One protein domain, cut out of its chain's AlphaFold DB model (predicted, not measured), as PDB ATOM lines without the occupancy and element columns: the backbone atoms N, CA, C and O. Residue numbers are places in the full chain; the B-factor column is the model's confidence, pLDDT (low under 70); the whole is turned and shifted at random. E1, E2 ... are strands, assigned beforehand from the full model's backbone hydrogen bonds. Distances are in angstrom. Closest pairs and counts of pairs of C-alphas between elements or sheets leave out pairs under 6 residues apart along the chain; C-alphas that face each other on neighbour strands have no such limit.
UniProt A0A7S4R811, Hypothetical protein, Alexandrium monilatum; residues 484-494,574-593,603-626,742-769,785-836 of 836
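This is residues 484 to 494, 574 to 593, 603 to 626, 742 to 769 and 785 to 836 of the 836 residues of the protein "Hypothetical protein" of Alexandrium monilatum (UniProt A0A7S4R811). The chain is wound in stacked turns, a short solenoid interrupted by cuts: E1 and E2 make one turn, E3, folded back on itself, the next, E4 and E5 a third, and E6 begins a fourth. Residues 828 to 836 stick out. The printed part has 135 residues, with no named helix and six strands, E1 to E6 in chain order; it is all strand, in one branched, twisted sheet whose neighbour pairs are parallel. It is compact, with a radius of gyration of the C-alphas of 14.9 A, and spans 43 by 36 by 29 A.

E3, residues 742 to 766, bends by 176 degrees at residue 750; its end C-alphas are 6.3 A apart. E2, residues 606 to 621, measures 28.5 A, and E4, residues 788 to 800, 24.4 A. E1, residues 575 to 582, begins at C-alpha (-47.622, -21.251, -7.073). E5 is residues 804 to 807. E6, residues 818 to 824, ends at C-alpha (-43.530, -27.560, 7.623).

E1 and E2 lie on one side of E3, E4 and E5 on the other side. N 576 and O 742, 3.0 A apart, link E1 to E3 within hydrogen-bond range; N 611 and O 755, 2.8 A, link E2 to E3. For E4 and E3 the pair is N 745 and O 789, 2.8 A; for E5 and E3, N 805 and O 759, 2.8 A. E6, an edge strand, neighbours E4, with N 819 and O 788 2.8 A apart. E1 and E6 are apart.

C-alphas 494 and 836 are farthest apart, 48.5 A. Gaps between C-alphas are 16.2 A across 494 to 574, 13.6 A across 593 to 603, 14.0 A across 626 to 742 and 7.8 A across 769 to 785. Residues 823 to 836 have pLDDT under 70.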
ATOM      1  N   ASP A 484     -34.086  -4.579   2.193       98.81
ATOM      2  CA  ASP A 484     -34.456  -3.436   3.038       98.81
ATOM      3  C   ASP A 484     -35.433  -2.497   2.305       98.81
ATOM      4  O   ASP A 484     -35.144  -2.014   1.208       98.81
ATOM      5  N   GLY A 485     -36.602  -2.234   2.892       98.69
ATOM      6  CA  GLY A 485     -37.572  -1.274   2.346       98.69
ATOM      7  C   GLY A 485     -38.277  -1.746   1.068       98.69
ATOM      8  O   GLY A 485     -38.486  -0.945   0.156       98.69
ATOM      9  N   LEU A 486     -38.586  -3.041   0.946       98.88
ATOM     10  CA  LEU A 486     -39.183  -3.603  -0.272       98.88
ATOM     11  C   LEU A 486     -40.715  -3.516  -0.266       98.88
ATOM     12  O   LEU A 486     -41.362  -3.677   0.767       98.88
ATOM     13  N   THR A 487     -41.316  -3.326  -1.442       98.81
ATOM     14  CA  THR A 487     -42.770  -3.468  -1.641       98.81
ATOM     15  C   THR A 487     -43.031  -4.481  -2.744       98.81
ATOM     16  O   THR A 487     -42.626  -4.271  -3.885       98.81
ATOM     17  N   VAL A 488     -43.713  -5.573  -2.411       98.88
ATOM     18  CA  VAL A 488     -44.002  -6.690  -3.309       98.88
ATOM     19  C   VAL A 488     -45.508  -6.823  -3.510       98.88
ATOM     20  O   VAL A 488     -46.258  -7.094  -2.576       98.88
ATOM     21  N   GLY A 489     -45.934  -6.676  -4.756       98.50
ATOM     22  CA  GLY A 489     -47.310  -6.782  -5.209       98.50
ATOM     23  C   GLY A 489     -48.028  -5.429  -5.378       98.50
ATOM     24  O   GLY A 489     -47.521  -4.380  -4.960       98.50
ATOM     25  N   PRO A 490     -49.219  -5.427  -6.008       98.62
ATOM     26  CA  PRO A 490     -50.024  -6.603  -6.350       98.62
ATOM     27  C   PRO A 490     -49.417  -7.479  -7.455       98.62
ATOM     28  O   PRO A 490     -48.655  -7.004  -8.296       98.62
ATOM     29  N   SER A 491     -49.756  -8.770  -7.447       98.56
ATOM     30  CA  SER A 491     -49.403  -9.676  -8.550       98.56
ATOM     31  C   SER A 491     -50.191  -9.379  -9.824       98.56
ATOM     32  O   SER A 491     -51.249  -8.746  -9.769       98.56
ATOM     33  N   LEU A 492     -49.731  -9.940 -10.945       97.94
ATOM     34  CA  LEU A 492     -50.421  -9.887 -12.229       97.94
ATOM     35  C   LEU A 492     -51.868 -10.387 -12.109       97.94
ATOM     36  O   LEU A 492     -52.123 -11.452 -11.543       97.94
ATOM     37  N   LYS A 493     -52.821  -9.618 -12.651       97.56
ATOM     38  CA  LYS A 493     -54.260  -9.956 -12.616       97.56
ATOM     39  C   LYS A 493     -54.825 -10.489 -13.933       97.56
ATOM     40  O   LYS A 493     -55.954 -10.969 -13.948       97.56
ATOM     41  N   GLN A 494     -54.063 -10.386 -15.019       96.25
ATOM     42  CA  GLN A 494     -54.473 -10.781 -16.366       96.25
ATOM     43  C   GLN A 494     -53.284 -11.399 -17.107       96.25
ATOM     44  O   GLN A 494     -52.297 -10.718 -17.370       96.25
ATOM     45  N   SER A 574     -48.518 -23.449 -10.695       94.44
ATOM     46  CA  SER A 574     -48.569 -24.163  -9.409       94.44
ATOM     47  C   SER A 574     -48.507 -23.273  -8.163       94.44
ATOM     48  O   SER A 574     -49.068 -23.646  -7.130       94.44
ATOM     49  N   ALA A 575     -47.815 -22.134  -8.217       96.12
ATOM     50  CA  ALA A 575     -47.622 -21.251  -7.073       96.12
ATOM     51  C   ALA A 575     -47.433 -19.785  -7.479       96.12
ATOM     52  O   ALA A 575     -46.923 -19.502  -8.563       96.12
ATOM     53  N   ILE A 576     -47.730 -18.869  -6.552       98.12
ATOM     54  CA  ILE A 576     -47.251 -17.483  -6.617       98.12
ATOM     55  C   ILE A 576     -46.615 -17.049  -5.293       98.12
ATOM     56  O   ILE A 576     -47.132 -17.353  -4.215       98.12
ATOM     57  N   TYR A 577     -45.495 -16.331  -5.382       98.62
ATOM     58  CA  TYR A 577     -44.661 -15.927  -4.252       98.62
ATOM     59  C   TYR A 577     -44.531 -14.406  -4.128       98.62
ATOM     60  O   TYR A 577     -44.308 -13.707  -5.116       98.62
ATOM     61  N   GLY A 578     -44.564 -13.878  -2.905       98.56
ATOM     62  CA  GLY A 578     -43.982 -12.562  -2.639       98.56
ATOM     63  C   GLY A 578     -42.457 -12.671  -2.621       98.56
ATOM     64  O   GLY A 578     -41.770 -12.189  -3.524       98.56
ATOM     65  N   LEU A 579     -41.950 -13.392  -1.619       98.56
ATOM     66  CA  LEU A 579     -40.549 -13.798  -1.502       98.56
ATOM     67  C   LEU A 579     -40.415 -15.328  -1.518       98.56
ATOM     68  O   LEU A 579     -41.154 -16.035  -0.827       98.56
ATOM     69  N   LEU A 580     -39.426 -15.826  -2.254       98.00
ATOM     70  CA  LEU A 580     -39.006 -17.223  -2.294       98.00
ATOM     71  C   LEU A 580     -37.495 -17.300  -2.038       98.00
ATOM     72  O   LEU A 580     -36.705 -16.941  -2.909       98.00
ATOM     73  N   LEU A 581     -37.101 -17.793  -0.862       97.62
ATOM     74  CA  LEU A 581     -35.718 -18.152  -0.536       97.62
ATOM     75  C   LEU A 581     -35.624 -19.668  -0.337       97.62
ATOM     76  O   LEU A 581     -36.380 -20.250   0.447       97.62
ATOM     77  N   HIS A 582     -34.726 -20.314  -1.079       95.56
ATOM     78  CA  HIS A 582     -34.627 -21.774  -1.170       95.56
ATOM     79  C   HIS A 582     -33.165 -22.253  -1.139       95.56
ATOM     80  O   HIS A 582     -32.239 -21.456  -1.300       95.56
ATOM     81  N   ARG A 583     -32.943 -23.569  -0.995       93.19
ATOM     82  CA  ARG A 583     -31.643 -24.197  -1.303       93.19
ATOM     83  C   ARG A 583     -31.324 -24.102  -2.796       93.19
ATOM     84  O   ARG A 583     -32.186 -23.766  -3.607       93.19
ATOM     85  N   ASN A 584     -30.086 -24.422  -3.166       89.31
ATOM     86  CA  ASN A 584     -29.655 -24.341  -4.559       89.31
ATOM     87  C   ASN A 584     -30.467 -25.272  -5.478       89.31
ATOM     88  O   ASN A 584     -30.716 -26.430  -5.135       89.31
ATOM     89  N   GLY A 585     -30.840 -24.769  -6.655       85.19
ATOM     90  CA  GLY A 585     -31.713 -25.451  -7.609       85.19
ATOM     91  C   GLY A 585     -33.206 -25.164  -7.432       85.19
ATOM     92  O   GLY A 585     -33.631 -24.379  -6.583       85.19
ATOM     93  N   PHE A 586     -34.010 -25.782  -8.295       82.19
ATOM     94  CA  PHE A 586     -35.434 -25.475  -8.438       82.19
ATOM     95  C   PHE A 586     -36.293 -25.804  -7.198       82.19
ATOM     96  O   PHE A 586     -35.983 -26.698  -6.415       82.19
ATOM     97  N   ALA A 587     -37.424 -25.102  -7.055       85.19
ATOM     98  CA  ALA A 587     -38.354 -25.218  -5.922       85.19
ATOM     99  C   ALA A 587     -39.721 -25.846  -6.304       85.19
ATOM    100  O   ALA A 587     -40.747 -25.540  -5.679       85.19
ATOM    101  N   ILE A 588     -39.738 -26.686  -7.355       78.25
ATOM    102  CA  ILE A 588     -40.951 -27.280  -7.963       78.25
ATOM    103  C   ILE A 588     -41.600 -28.368  -7.105       78.25
ATOM    104  O   ILE A 588     -42.815 -28.560  -7.188       78.25
ATOM    105  N   ASP A 589     -40.809 -29.041  -6.273       85.25
ATOM    106  CA  ASP A 589     -41.270 -30.046  -5.319       85.25
ATOM    107  C   ASP A 589     -41.917 -29.392  -4.085       85.25
ATOM    108  O   ASP A 589     -41.899 -28.166  -3.917       85.25
ATOM    109  N   ASP A 590     -42.505 -30.221  -3.223       83.88
ATOM    110  CA  ASP A 590     -43.199 -29.809  -1.998       83.88
ATOM    111  C   ASP A 590     -42.297 -29.007  -1.023       83.88
ATOM    112  O   ASP A 590     -41.061 -28.999  -1.103       83.88
ATOM    113  N   PHE A 591     -42.919 -28.290  -0.089       84.00
ATOM    114  CA  PHE A 591     -42.246 -27.487   0.927       84.00
ATOM    115  C   PHE A 591     -41.318 -28.353   1.795       84.00
ATOM    116  O   PHE A 591     -41.770 -29.167   2.591       84.00
ATOM    117  N   GLY A 592     -40.006 -28.129   1.680       77.50
ATOM    118  CA  GLY A 592     -38.996 -28.847   2.462       77.50
ATOM    119  C   GLY A 592     -38.514 -30.168   1.860       77.50
ATOM    120  O   GLY A 592     -37.708 -30.837   2.503       77.50
ATOM    121  N   PHE A 593     -38.930 -30.526   0.639       81.88
ATOM    122  CA  PHE A 593     -38.550 -31.801   0.030       81.88
ATOM    123  C   PHE A 593     -37.024 -32.013  -0.027       81.88
ATOM    124  O   PHE A 593     -36.288 -31.240  -0.654       81.88
ATOM    125  N   GLU A 603     -26.867 -29.698   5.537       86.50
ATOM    126  CA  GLU A 603     -25.864 -29.593   4.456       86.50
ATOM    127  C   GLU A 603     -26.374 -28.818   3.228       86.50
ATOM    128  O   GLU A 603     -25.589 -28.408   2.374       86.50
ATOM    129  N   LEU A 604     -27.691 -28.621   3.138       88.31
ATOM    130  CA  LEU A 604     -28.372 -27.887   2.074       88.31
ATOM    131  C   LEU A 604     -28.752 -26.447   2.460       88.31
ATOM    132  O   LEU A 604     -29.301 -25.735   1.614       88.31
ATOM    133  N   MET A 605     -28.501 -26.017   3.703       91.69
ATOM    134  CA  MET A 605     -28.874 -24.673   4.159       91.69
ATOM    135  C   MET A 605     -27.955 -23.599   3.583       91.69
ATOM    136  O   MET A 605     -26.735 -23.753   3.547       91.69
ATOM    137  N   VAL A 606     -28.550 -22.467   3.216       93.69
ATOM    138  CA  VAL A 606     -27.831 -21.213   2.957       93.69
ATOM    139  C   VAL A 606     -28.021 -20.238   4.115       93.69
ATOM    140  O   VAL A 606     -28.976 -20.366   4.885       93.69
ATOM    141  N   SER A 607     -27.075 -19.311   4.279       95.06
ATOM    142  CA  SER A 607     -26.964 -18.482   5.481       95.06
ATOM    143  C   SER A 607     -26.636 -17.011   5.236       95.06
ATOM    144  O   SER A 607     -26.249 -16.628   4.127       95.06
ATOM    145  N   ASP A 608     -26.734 -16.229   6.320       96.81
ATOM    146  CA  ASP A 608     -26.654 -14.763   6.354       96.81
ATOM    147  C   ASP A 608     -27.783 -14.151   5.516       96.81
ATOM    148  O   ASP A 608     -27.617 -13.808   4.341       96.81
ATOM    149  N   VAL A 609     -28.976 -14.091   6.116       98.06
ATOM    150  CA  VAL A 609     -30.171 -13.514   5.492       98.06
ATOM    151  C   VAL A 609     -30.776 -12.449   6.402       98.06
ATOM    152  O   VAL A 609     -31.169 -12.712   7.533       98.06
ATOM    153  N   THR A 610     -30.897 -11.225   5.892       98.62
ATOM    154  CA  THR A 610     -31.503 -10.092   6.599       98.62
ATOM    155  C   THR A 610     -32.654  -9.519   5.779       98.62
ATOM    156  O   THR A 610     -32.431  -8.892   4.743       98.62
ATOM    157  N   LEU A 611     -33.884  -9.691   6.262       98.62
ATOM    158  CA  LEU A 611     -35.108  -9.143   5.674       98.62
ATOM    159  C   LEU A 611     -35.640  -8.020   6.569       98.62
ATOM    160  O   LEU A 611     -35.872  -8.247   7.758       98.62
ATOM    161  N   ARG A 612     -35.803  -6.806   6.031       98.75
ATOM    162  CA  ARG A 612     -36.206  -5.616   6.796       98.75
ATOM    163  C   ARG A 612     -37.200  -4.739   6.046       98.75
ATOM    164  O   ARG A 612     -37.004  -4.450   4.868       98.75
ATOM    165  N   ASN A 613     -38.219  -4.251   6.752       98.69
ATOM    166  CA  ASN A 613     -39.157  -3.241   6.246       98.69
ATOM    167  C   ASN A 613     -39.815  -3.672   4.912       98.69
ATOM    168  O   ASN A 613     -39.715  -2.961   3.912       98.69
ATOM    169  N   ILE A 614     -40.408  -4.871   4.864       98.75
ATOM    170  CA  ILE A 614     -40.940  -5.467   3.624       98.75
ATOM    171  C   ILE A 614     -42.464  -5.552   3.674       98.75
ATOM    172  O   ILE A 614     -43.009  -6.286   4.490       98.75
ATOM    173  N   ALA A 615     -43.150  -4.879   2.753       98.69
ATOM    174  CA  ALA A 615     -44.591  -5.031   2.558       98.69
ATOM    175  C   ALA A 615     -44.875  -5.991   1.391       98.69
ATOM    176  O   ALA A 615     -44.477  -5.715   0.260       98.69
ATOM    177  N   ILE A 616     -45.585  -7.089   1.642       98.75
ATOM    178  CA  ILE A 616     -46.039  -8.057   0.633       98.75
ATOM    179  C   ILE A 616     -47.565  -8.003   0.588       98.75
ATOM    180  O   ILE A 616     -48.203  -8.263   1.603       98.75
ATOM    181  N   ARG A 617     -48.180  -7.658  -0.548       98.50
ATOM    182  CA  ARG A 617     -49.642  -7.487  -0.601       98.50
ATOM    183  C   ARG A 617     -50.281  -7.758  -1.953       98.50
ATOM    184  O   ARG A 617     -49.663  -7.562  -2.996       98.50
ATOM    185  N   GLY A 618     -51.560  -8.121  -1.939       98.31
ATOM    186  CA  GLY A 618     -52.377  -8.197  -3.149       98.31
ATOM    187  C   GLY A 618     -51.906  -9.294  -4.099       98.31
ATOM    188  O   GLY A 618     -51.879  -9.079  -5.315       98.31
ATOM    189  N   LEU A 619     -51.474 -10.443  -3.577       98.75
ATOM    190  CA  LEU A 619     -51.061 -11.582  -4.399       98.75
ATOM    191  C   LEU A 619     -52.290 -12.413  -4.764       98.75
ATOM    192  O   LEU A 619     -53.113 -12.730  -3.910       98.75
ATOM    193  N   SER A 620     -52.424 -12.776  -6.036       98.25
ATOM    194  CA  SER A 620     -53.542 -13.589  -6.511       98.25
ATOM    195  C   SER A 620     -53.127 -14.564  -7.602       98.25
ATOM    196  O   SER A 620     -52.345 -14.212  -8.485       98.25
ATOM    197  N   VAL A 621     -53.707 -15.760  -7.544       97.75
ATOM    198  CA  VAL A 621     -53.520 -16.879  -8.478       97.75
ATOM    199  C   VAL A 621     -54.864 -17.594  -8.661       97.75
ATOM    200  O   VAL A 621     -55.739 -17.515  -7.795       97.75
ATOM    201  N   ARG A 622     -55.030 -18.315  -9.766       96.44
ATOM    202  CA  ARG A 622     -56.090 -19.302  -9.992       96.44
ATOM    203  C   ARG A 622     -55.427 -20.592 -10.471       96.44
ATOM    204  O   ARG A 622     -55.487 -20.899 -11.659       96.44
ATOM    205  N   VAL A 623     -54.771 -21.292  -9.542       94.44
ATOM    206  CA  VAL A 623     -53.999 -22.508  -9.836       94.44
ATOM    207  C   VAL A 623     -54.861 -23.510 -10.607       94.44
ATOM    208  O   VAL A 623     -55.937 -23.881 -10.128       94.44
ATOM    209  N   ASP A 624     -54.388 -23.942 -11.776       90.06
ATOM    210  CA  ASP A 624     -55.021 -25.006 -12.558       90.06
ATOM    211  C   ASP A 624     -54.497 -26.390 -12.140       90.06
ATOM    212  O   ASP A 624     -53.312 -26.570 -11.846       90.06
ATOM    213  N   GLN A 625     -55.387 -27.384 -12.116       88.75
ATOM    214  CA  GLN A 625     -55.061 -28.763 -11.764       88.75
ATOM    215  C   GLN A 625     -54.959 -29.630 -13.025       88.75
ATOM    216  O   GLN A 625     -55.901 -30.323 -13.418       88.75
ATOM    217  N   ALA A 626     -53.778 -29.645 -13.639       89.75
ATOM    218  CA  ALA A 626     -53.504 -30.510 -14.775       89.75
ATOM    219  C   ALA A 626     -53.595 -31.995 -14.369       89.75
ATOM    220  O   ALA A 626     -52.928 -32.473 -13.449       89.75
ATOM    221  N   GLY A 742     -50.366 -23.019  -4.326       95.94
ATOM    222  CA  GLY A 742     -51.207 -21.844  -4.081       95.94
ATOM    223  C   GLY A 742     -50.454 -20.520  -3.888       95.94
ATOM    224  O   GLY A 742     -49.372 -20.309  -4.441       95.94
ATOM    225  N   VAL A 743     -51.048 -19.597  -3.126       97.75
ATOM    226  CA  VAL A 743     -50.446 -18.289  -2.808       97.75
ATOM    227  C   VAL A 743     -49.541 -18.419  -1.592       97.75
ATOM    228  O   VAL A 743     -49.967 -18.946  -0.564       97.75
ATOM    229  N   VAL A 744     -48.327 -17.874  -1.665       98.12
ATOM    230  CA  VAL A 744     -47.419 -17.781  -0.518       98.12
ATOM    231  C   VAL A 744     -46.826 -16.375  -0.421       98.12
ATOM    232  O   VAL A 744     -46.085 -15.950  -1.302       98.12
ATOM    233  N   GLY A 745     -47.089 -15.652   0.669       98.25
ATOM    234  CA  GLY A 745     -46.465 -14.348   0.916       98.25
ATOM    235  C   GLY A 745     -44.940 -14.467   0.987       98.25
ATOM    236  O   GLY A 745     -44.224 -13.860   0.191       98.25
ATOM    237  N   MET A 746     -44.435 -15.321   1.878       98.12
ATOM    238  CA  MET A 746     -43.001 -15.572   2.050       98.12
ATOM    239  C   MET A 746     -42.701 -17.067   2.264       98.12
ATOM    240  O   MET A 746     -43.102 -17.644   3.276       98.12
ATOM    241  N   ARG A 747     -41.971 -17.705   1.336       96.94
ATOM    242  CA  ARG A 747     -41.411 -19.065   1.490       96.94
ATOM    243  C   ARG A 747     -39.942 -18.960   1.894       96.94
ATOM    244  O   ARG A 747     -39.121 -18.516   1.096       96.94
ATOM    245  N   LEU A 748     -39.623 -19.415   3.103       96.62
ATOM    246  CA  LEU A 748     -38.256 -19.585   3.597       96.62
ATOM    247  C   LEU A 748     -37.988 -21.087   3.712       96.62
ATOM    248  O   LEU A 748     -38.621 -21.792   4.502       96.62
ATOM    249  N   SER A 749     -37.101 -21.603   2.869       94.88
ATOM    250  CA  SER A 749     -36.765 -23.025   2.804       94.88
ATOM    251  C   SER A 749     -35.252 -23.222   2.834       94.88
ATOM    252  O   SER A 749     -34.562 -22.640   2.000       94.88
ATOM    253  N   PHE A 750     -34.735 -24.051   3.747       95.31
ATOM    254  CA  PHE A 750     -33.291 -24.302   3.909       95.31
ATOM    255  C   PHE A 750     -32.488 -23.027   4.241       95.31
ATOM    256  O   PHE A 750     -31.511 -22.702   3.570       95.31
ATOM    257  N   GLN A 751     -32.934 -22.278   5.254       95.62
ATOM    258  CA  GLN A 751     -32.369 -20.971   5.632       95.62
ATOM    259  C   GLN A 751     -31.819 -20.999   7.063       95.62
ATOM    260  O   GLN A 751     -32.526 -21.414   7.986       95.62
ATOM    261  N   LYS A 752     -30.582 -20.544   7.256       95.94
ATOM    262  CA  LYS A 752     -29.877 -20.500   8.546       95.94
ATOM    263  C   LYS A 752     -29.377 -19.087   8.839       95.94
ATOM    264  O   LYS A 752     -28.990 -18.406   7.903       95.94
ATOM    265  N   ASP A 753     -29.323 -18.671  10.103       97.12
ATOM    266  CA  ASP A 753     -28.846 -17.331  10.499       97.12
ATOM    267  C   ASP A 753     -29.622 -16.225   9.756       97.12
ATOM    268  O   ASP A 753     -29.143 -15.595   8.805       97.12
ATOM    269  N   ILE A 754     -30.902 -16.109  10.123       97.50
ATOM    270  CA  ILE A 754     -31.903 -15.345   9.372       97.50
ATOM    271  C   ILE A 754     -32.677 -14.367  10.270       97.50
ATOM    272  O   ILE A 754     -33.509 -14.769  11.082       97.50
ATOM    273  N   SER A 755     -32.414 -13.067  10.097       98.19
ATOM    274  CA  SER A 755     -33.092 -11.947  10.773       98.19
ATOM    275  C   SER A 755     -34.250 -11.440   9.906       98.19
ATOM    276  O   SER A 755     -34.042 -11.065   8.750       98.19
ATOM    277  N   VAL A 756     -35.477 -11.434  10.440       98.06
ATOM    278  CA  VAL A 756     -36.699 -11.060   9.698       98.06
ATOM    279  C   VAL A 756     -37.483 -10.021  10.489       98.06
ATOM    280  O   VAL A 756     -38.169 -10.377  11.438       98.06
ATOM    281  N   ARG A 757     -37.388  -8.743  10.114       98.38
ATOM    282  CA  ARG A 757     -37.897  -7.634  10.930       98.38
ATOM    283  C   ARG A 757     -38.817  -6.677  10.168       98.38
ATOM    284  O   ARG A 757     -38.470  -6.240   9.073       98.38
ATOM    285  N   GLY A 758     -39.942  -6.281  10.765       98.00
ATOM    286  CA  GLY A 758     -40.887  -5.342  10.154       98.00
ATOM    287  C   GLY A 758     -41.361  -5.800   8.771       98.00
ATOM    288  O   GLY A 758     -41.258  -5.048   7.801       98.00
ATOM    289  N   VAL A 759     -41.794  -7.056   8.661       98.56
ATOM    290  CA  VAL A 759     -42.404  -7.593   7.435       98.56
ATOM    291  C   VAL A 759     -43.921  -7.596   7.609       98.56
ATOM    292  O   VAL A 759     -44.406  -8.113   8.606       98.56
ATOM    293  N   THR A 760     -44.674  -7.070   6.650       98.38
ATOM    294  CA  THR A 760     -46.146  -7.087   6.655       98.38
ATOM    295  C   THR A 760     -46.638  -7.882   5.453       98.38
ATOM    296  O   THR A 760     -46.162  -7.656   4.338       98.38
ATOM    297  N   ILE A 761     -47.583  -8.803   5.655       98.56
ATOM    298  CA  ILE A 761     -48.157  -9.631   4.583       98.56
ATOM    299  C   ILE A 761     -49.681  -9.471   4.558       98.56
ATOM    300  O   ILE A 761     -50.330  -9.712   5.572       98.56
ATOM    301  N   ALA A 762     -50.252  -9.084   3.414       98.31
ATOM    302  CA  ALA A 762     -51.679  -8.783   3.286       98.31
ATOM    303  C   ALA A 762     -52.325  -9.253   1.972       98.31
ATOM    304  O   ALA A 762     -51.641  -9.533   0.987       98.31
ATOM    305  N   ASP A 763     -53.660  -9.284   1.950       97.94
ATOM    306  CA  ASP A 763     -54.501  -9.412   0.749       97.94
ATOM    307  C   ASP A 763     -54.065 -10.556  -0.196       97.94
ATOM    308  O   ASP A 763     -53.631 -10.336  -1.333       97.94
ATOM    309  N   LEU A 764     -54.118 -11.794   0.304       98.38
ATOM    310  CA  LEU A 764     -53.690 -12.996  -0.419       98.38
ATOM    311  C   LEU A 764     -54.907 -13.800  -0.909       98.38
ATOM    312  O   LEU A 764     -55.683 -14.294  -0.094       98.38
ATOM    313  N   THR A 765     -55.052 -13.986  -2.226       98.06
ATOM    314  CA  THR A 765     -56.251 -14.596  -2.838       98.06
ATOM    315  C   THR A 765     -55.931 -15.783  -3.743       98.06
ATOM    316  O   THR A 765     -55.398 -15.610  -4.841       98.06
ATOM    317  N   ASN A 766     -56.335 -16.991  -3.351       97.38
ATOM    318  CA  ASN A 766     -56.322 -18.160  -4.227       97.38
ATOM    319  C   ASN A 766     -57.726 -18.438  -4.781       97.38
ATOM    320  O   ASN A 766     -58.604 -18.947  -4.086       97.38
ATOM    321  N   ALA A 767     -57.926 -18.104  -6.054       96.06
ATOM    322  CA  ALA A 767     -59.166 -18.346  -6.787       96.06
ATOM    323  C   ALA A 767     -59.187 -19.711  -7.505       96.06
ATOM    324  O   ALA A 767     -60.099 -19.965  -8.293       96.06
ATOM    325  N   GLY A 768     -58.172 -20.561  -7.290       91.75
ATOM    326  CA  GLY A 768     -58.101 -21.913  -7.845       91.75
ATOM    327  C   GLY A 768     -59.263 -22.800  -7.389       91.75
ATOM    328  O   GLY A 768     -59.983 -22.479  -6.444       91.75
ATOM    329  N   VAL A 769     -59.448 -23.927  -8.071       87.31
ATOM    330  CA  VAL A 769     -60.521 -24.899  -7.800       87.31
ATOM    331  C   VAL A 769     -59.991 -26.331  -7.903       87.31
ATOM    332  O   VAL A 769     -58.976 -26.579  -8.548       87.31
ATOM    333  N   GLY A 785     -52.973 -26.919  -4.090       90.06
ATOM    334  CA  GLY A 785     -53.283 -25.868  -5.063       90.06
ATOM    335  C   GLY A 785     -54.353 -24.861  -4.635       90.06
ATOM    336  O   GLY A 785     -54.426 -23.803  -5.251       90.06
ATOM    337  N   LEU A 786     -55.130 -25.129  -3.579       92.81
ATOM    338  CA  LEU A 786     -56.056 -24.159  -2.968       92.81
ATOM    339  C   LEU A 786     -55.427 -23.312  -1.852       92.81
ATOM    340  O   LEU A 786     -56.097 -22.446  -1.286       92.81
ATOM    341  N   ASP A 787     -54.162 -23.542  -1.508       95.12
ATOM    342  CA  ASP A 787     -53.588 -22.977  -0.291       95.12
ATOM    343  C   ASP A 787     -53.354 -21.462  -0.391       95.12
ATOM    344  O   ASP A 787     -53.056 -20.910  -1.456       95.12
ATOM    345  N   VAL A 788     -53.477 -20.790   0.753       97.06
ATOM    346  CA  VAL A 788     -53.099 -19.389   0.962       97.06
ATOM    347  C   VAL A 788     -52.240 -19.334   2.213       97.06
ATOM    348  O   VAL A 788     -52.728 -19.575   3.315       97.06
ATOM    349  N   ARG A 789     -50.950 -19.048   2.056       96.94
ATOM    350  CA  ARG A 789     -49.963 -19.085   3.139       96.94
ATOM    351  C   ARG A 789     -49.353 -17.701   3.329       96.94
ATOM    352  O   ARG A 789     -48.771 -17.167   2.391       96.94
ATOM    353  N   GLY A 790     -49.433 -17.125   4.526       97.00
ATOM    354  CA  GLY A 790     -48.739 -15.862   4.814       97.00
ATOM    355  C   GLY A 790     -47.230 -16.087   4.803       97.00
ATOM    356  O   GLY A 790     -46.513 -15.606   3.924       97.00
ATOM    357  N   VAL A 791     -46.768 -16.940   5.717       96.88
ATOM    358  CA  VAL A 791     -45.389 -17.447   5.757       96.88
ATOM    359  C   VAL A 791     -45.383 -18.973   5.677       96.88
ATOM    360  O   VAL A 791     -46.173 -19.638   6.346       96.88
ATOM    361  N   SER A 792     -44.455 -19.538   4.904       95.56
ATOM    362  CA  SER A 792     -44.128 -20.966   4.912       95.56
ATOM    363  C   SER A 792     -42.654 -21.166   5.269       95.56
ATOM    364  O   SER A 792     -41.771 -20.687   4.555       95.56
ATOM    365  N   LEU A 793     -42.399 -21.853   6.385       94.50
ATOM    366  CA  LEU A 793     -41.068 -22.174   6.907       94.50
ATOM    367  C   LEU A 793     -40.818 -23.684   6.785       94.50
ATOM    368  O   LEU A 793     -41.598 -24.468   7.326       94.50
ATOM    369  N   ALA A 794     -39.725 -24.088   6.136       92.56
ATOM    370  CA  ALA A 794     -39.289 -25.486   6.050       92.56
ATOM    371  C   ALA A 794     -37.759 -25.572   6.169       92.56
ATOM    372  O   ALA A 794     -37.058 -24.877   5.440       92.56
ATOM    373  N   HIS A 795     -37.227 -26.401   7.073       91.75
ATOM    374  CA  HIS A 795     -35.779 -26.465   7.360       91.75
ATOM    375  C   HIS A 795     -35.169 -25.071   7.599       91.75
ATOM    376  O   HIS A 795     -34.308 -24.608   6.853       91.75
ATOM    377  N   VAL A 796     -35.681 -24.364   8.609       93.25
ATOM    378  CA  VAL A 796     -35.200 -23.032   9.009       93.25
ATOM    379  C   VAL A 796     -34.595 -23.118  10.407       93.25
ATOM    380  O   VAL A 796     -35.198 -23.715  11.301       93.25
ATOM    381  N   LYS A 797     -33.408 -22.538  10.586       93.75
ATOM    382  CA  LYS A 797     -32.583 -22.641  11.799       93.75
ATOM    383  C   LYS A 797     -31.982 -21.281  12.145       93.75
ATOM    384  O   LYS A 797     -31.831 -20.448  11.259       93.75
ATOM    385  N   ASP A 798     -31.638 -21.064  13.415       94.50
ATOM    386  CA  ASP A 798     -30.970 -19.840  13.886       94.50
ATOM    387  C   ASP A 798     -31.711 -18.574  13.388       94.50
ATOM    388  O   ASP A 798     -31.166 -17.701  12.720       94.50
ATOM    389  N   MET A 799     -33.029 -18.547  13.627       95.50
ATOM    390  CA  MET A 799     -33.923 -17.477  13.180       95.50
ATOM    391  C   MET A 799     -34.050 -16.401  14.259       95.50
ATOM    392  O   MET A 799     -34.365 -16.691  15.417       95.50
ATOM    393  N   HIS A 800     -33.831 -15.154  13.860       95.81
ATOM    394  CA  HIS A 800     -33.686 -13.995  14.732       95.81
ATOM    395  C   HIS A 800     -34.708 -12.903  14.385       95.81
ATOM    396  O   HIS A 800     -35.220 -12.835  13.269       95.81
ATOM    397  N   ASP A 801     -35.028 -12.061  15.370       95.38
ATOM    398  CA  ASP A 801     -35.891 -10.871  15.256       95.38
ATOM    399  C   ASP A 801     -37.302 -11.062  14.655       95.38
ATOM    400  O   ASP A 801     -37.945 -10.056  14.387       95.38
ATOM    401  N   PHE A 802     -37.780 -12.304  14.453       96.19
ATOM    402  CA  PHE A 802     -38.929 -12.665  13.598       96.19
ATOM    403  C   PHE A 802     -40.227 -11.887  13.903       96.19
ATOM    404  O   PHE A 802     -41.078 -12.319  14.681       96.19
ATOM    405  N   GLU A 803     -40.367 -10.749  13.231       96.44
ATOM    406  CA  GLU A 803     -41.427  -9.749  13.342       96.44
ATOM    407  C   GLU A 803     -42.126  -9.684  11.976       96.44
ATOM    408  O   GLU A 803     -41.756  -8.905  11.091       96.44
ATOM    409  N   VAL A 804     -43.101 -10.584  11.799       96.50
ATOM    410  CA  VAL A 804     -43.974 -10.649  10.622       96.50
ATOM    411  C   VAL A 804     -45.414 -10.382  11.048       96.50
ATOM    412  O   VAL A 804     -46.012 -11.209  11.739       96.50
ATOM    413  N   ASP A 805     -45.958  -9.251  10.617       96.44
ATOM    414  CA  ASP A 805     -47.363  -8.886  10.777       96.44
ATOM    415  C   ASP A 805     -48.202  -9.407   9.598       96.44
ATOM    416  O   ASP A 805     -47.692  -9.587   8.484       96.44
ATOM    417  N   GLN A 806     -49.485  -9.677   9.842       94.44
ATOM    418  CA  GLN A 806     -50.412 -10.194   8.834       94.44
ATOM    419  C   GLN A 806     -51.756  -9.474   8.916       94.44
ATOM    420  O   GLN A 806     -52.512  -9.635   9.874       94.44
ATOM    421  N   GLU A 807     -52.035  -8.687   7.882       94.25
ATOM    422  CA  GLU A 807     -53.166  -7.763   7.792       94.25
ATOM    423  C   GLU A 807     -54.060  -8.100   6.582       94.25
ATOM    424  O   GLU A 807     -53.705  -8.919   5.736       94.25
ATOM    425  N   GLY A 808     -55.210  -7.434   6.458       92.88
ATOM    426  CA  GLY A 808     -56.076  -7.558   5.279       92.88
ATOM    427  C   GLY A 808     -56.734  -8.933   5.105       92.88
ATOM    428  O   GLY A 808     -56.789  -9.745   6.031       92.88
ATOM    429  N   ASP A 809     -57.269  -9.182   3.907       94.62
ATOM    430  CA  ASP A 809     -58.142 -10.337   3.652       94.62
ATOM    431  C   ASP A 809     -57.400 -11.498   2.968       94.62
ATOM    432  O   ASP A 809     -57.041 -11.448   1.788       94.62
ATOM    433  N   PHE A 810     -57.222 -12.603   3.693       97.38
ATOM    434  CA  PHE A 810     -56.729 -13.864   3.134       97.38
ATOM    435  C   PHE A 810     -57.930 -14.697   2.664       97.38
ATOM    436  O   PHE A 810     -58.865 -14.933   3.426       97.38
ATOM    437  N   SER A 811     -57.928 -15.142   1.407       96.88
ATOM    438  CA  SER A 811     -59.118 -15.699   0.746       96.88
ATOM    439  C   SER A 811     -58.789 -16.889  -0.161       96.88
ATOM    440  O   SER A 811     -57.978 -16.787  -1.074       96.88
ATOM    441  N   SER A 812     -59.451 -18.026   0.063       95.62
ATOM    442  CA  SER A 812     -59.364 -19.227  -0.781       95.62
ATOM    443  C   SER A 812     -60.762 -19.736  -1.128       95.62
ATOM    444  O   SER A 812     -61.695 -19.557  -0.343       95.62
ATOM    445  N   ALA A 813     -60.900 -20.420  -2.268       91.25
ATOM    446  CA  ALA A 813     -62.107 -21.175  -2.615       91.25
ATOM    447  C   ALA A 813     -62.481 -22.240  -1.560       91.25
ATOM    448  O   ALA A 813     -63.657 -22.581  -1.432       91.25
ATOM    449  N   ASN A 814     -61.511 -22.717  -0.768       90.44
ATOM    450  CA  ASN A 814     -61.758 -23.467   0.462       90.44
ATOM    451  C   ASN A 814     -61.138 -22.719   1.668       90.44
ATOM    452  O   ASN A 814     -59.914 -22.724   1.818       90.44
ATOM    453  N   PRO A 815     -61.948 -22.113   2.562       91.06
ATOM    454  CA  PRO A 815     -61.453 -21.394   3.741       91.06
ATOM    455  C   PRO A 815     -60.575 -22.219   4.697       91.06
ATOM    456  O   PRO A 815     -59.744 -21.647   5.398       91.06
ATOM    457  N   GLU A 816     -60.688 -23.553   4.701       91.12
ATOM    458  CA  GLU A 816     -59.830 -24.447   5.501       91.12
ATOM    459  C   GLU A 816     -58.377 -24.516   4.981       91.12
ATOM    460  O   GLU A 816     -57.522 -25.157   5.593       91.12
ATOM    461  N   ARG A 817     -58.080 -23.863   3.848       91.19
ATOM    462  CA  ARG A 817     -56.760 -23.820   3.193       91.19
ATOM    463  C   ARG A 817     -56.012 -22.501   3.416       91.19
ATOM    464  O   ARG A 817     -55.025 -22.220   2.733       91.19
ATOM    465  N   ILE A 818     -56.472 -21.687   4.366       93.25
ATOM    466  CA  ILE A 818     -55.840 -20.425   4.763       93.25
ATOM    467  C   ILE A 818     -54.926 -20.676   5.973       93.25
ATOM    468  O   ILE A 818     -55.382 -21.042   7.054       93.25
ATOM    469  N   PHE A 819     -53.621 -20.460   5.797       91.56
ATOM    470  CA  PHE A 819     -52.573 -20.756   6.777       91.56
ATOM    471  C   PHE A 819     -51.666 -19.528   7.013       91.56
ATOM    472  O   PHE A 819     -50.629 -19.400   6.355       91.56
ATOM    473  N   PRO A 820     -51.994 -18.622   7.957       83.12
ATOM    474  CA  PRO A 820     -51.203 -17.410   8.206       83.12
ATOM    475  C   PRO A 820     -49.706 -17.695   8.426       83.12
ATOM    476  O   PRO A 820     -48.843 -17.140   7.745       83.12
ATOM    477  N   VAL A 821     -49.368 -18.656   9.290       86.06
ATOM    478  CA  VAL A 821     -48.002 -19.195   9.398       86.06
ATOM    479  C   VAL A 821     -48.046 -20.712   9.302       86.06
ATOM    480  O   VAL A 821     -48.680 -21.378  10.114       86.06
ATOM    481  N   THR A 822     -47.320 -21.263   8.332       76.25
ATOM    482  CA  THR A 822     -47.057 -22.700   8.220       76.25
ATOM    483  C   THR A 822     -45.620 -22.987   8.646       76.25
ATOM    484  O   THR A 822     -44.681 -22.464   8.046       76.25
ATOM    485  N   ARG A 823     -45.429 -23.863   9.637       65.94
ATOM    486  CA  ARG A 823     -44.142 -24.536   9.872       65.94
ATOM    487  C   ARG A 823     -44.243 -25.960   9.345       65.94
ATOM    488  O   ARG A 823     -44.859 -26.809   9.983       65.94
ATOM    489  N   VAL A 824     -43.646 -26.214   8.186       59.06
ATOM    490  CA  VAL A 824     -43.530 -27.560   7.623       59.06
ATOM    491  C   VAL A 824     -42.325 -28.230   8.281       59.06
ATOM    492  O   VAL A 824     -41.205 -28.202   7.775       59.06
ATOM    493  N   LEU A 825     -42.560 -28.798   9.467       52.00
ATOM    494  CA  LEU A 825     -41.589 -29.614  10.200       52.00
ATOM    495  C   LEU A 825     -41.457 -31.000   9.548       52.00
ATOM    496  O   LEU A 825     -41.772 -32.018  10.157       52.00
ATOM    497  N   GLN A 826     -40.980 -31.041   8.301       49.41
ATOM    498  CA  GLN A 826     -40.638 -32.281   7.594       49.41
ATOM    499  C   GLN A 826     -39.272 -32.814   8.067       49.41
ATOM    500  O   GLN A 826     -38.361 -33.058   7.280       49.41
ATOM    501  N   MET A 827     -39.126 -32.942   9.387       39.94
ATOM    502  CA  MET A 827     -38.006 -33.626  10.029       39.94
ATOM    503  C   MET A 827     -38.016 -35.101   9.606       39.94
ATOM    504  O   MET A 827     -39.098 -35.674   9.426       39.94
ATOM    505  N   ARG A 828     -36.847 -35.746   9.480       48.69
ATOM    506  CA  ARG A 828     -36.838 -37.213   9.380       48.69
ATOM    507  C   ARG A 828     -37.384 -37.779  10.692       48.69
ATOM    508  O   ARG A 828     -37.236 -37.163  11.747       48.69
ATOM    509  N   ALA A 829     -38.014 -38.953  10.638       45.62
ATOM    510  CA  ALA A 829     -38.599 -39.584  11.826       45.62
ATOM    511  C   ALA A 829     -37.567 -39.783  12.960       45.62
ATOM    512  O   ALA A 829     -37.926 -39.774  14.135       45.62
ATOM    513  N   ASP A 830     -36.289 -39.897  12.595       44.84
ATOM    514  CA  ASP A 830     -35.151 -40.064  13.498       44.84
ATOM    515  C   ASP A 830     -34.802 -38.776  14.279       44.84
ATOM    516  O   ASP A 830     -34.442 -38.843  15.459       44.84
ATOM    517  N   ASP A 831     -34.973 -37.599  13.659       42.88
ATOM    518  CA  ASP A 831     -34.605 -36.287  14.223       42.88
ATOM    519  C   ASP A 831     -35.571 -35.816  15.327       42.88
ATOM    520  O   ASP A 831     -35.257 -34.901  16.092       42.88
ATOM    521  N   ALA A 832     -36.754 -36.431  15.443       39.44
ATOM    522  CA  ALA A 832     -37.800 -36.035  16.392       39.44
ATOM    523  C   ALA A 832     -37.364 -36.096  17.874       39.44
ATOM    524  O   ALA A 832     -37.992 -35.476  18.729       39.44
ATOM    525  N   ASN A 833     -36.271 -36.802  18.181       39.22
ATOM    526  CA  ASN A 833     -35.688 -36.887  19.525       39.22
ATOM    527  C   ASN A 833     -34.756 -35.708  19.882       39.22
ATOM    528  O   ASN A 833     -34.248 -35.664  21.001       39.22
ATOM    529  N   ALA A 834     -34.489 -34.780  18.954       34.53
ATOM    530  CA  ALA A 834     -33.447 -33.755  19.096       34.53
ATOM    531  C   ALA A 834     -33.933 -32.366  19.567       34.53
ATOM    532  O   ALA A 834     -33.114 -31.455  19.682       34.53
ATOM    533  N   MET A 835     -35.232 -32.177  19.837       34.12
ATOM    534  CA  MET A 835     -35.784 -30.903  20.333       34.12
ATOM    535  C   MET A 835     -36.621 -31.087  21.605       34.12
ATOM    536  O   MET A 835     -37.823 -31.349  21.543       34.12
ATOM    537  N   GLY A 836     -35.957 -30.903  22.748       32.59
ATOM    538  CA  GLY A 836     -36.550 -30.638  24.064       32.59
ATOM    539  C   GLY A 836     -36.003 -29.336  24.638       32.59
ATOM    540  O   GLY A 836     -34.865 -28.980  24.256       32.59
TER     541      GLY A 836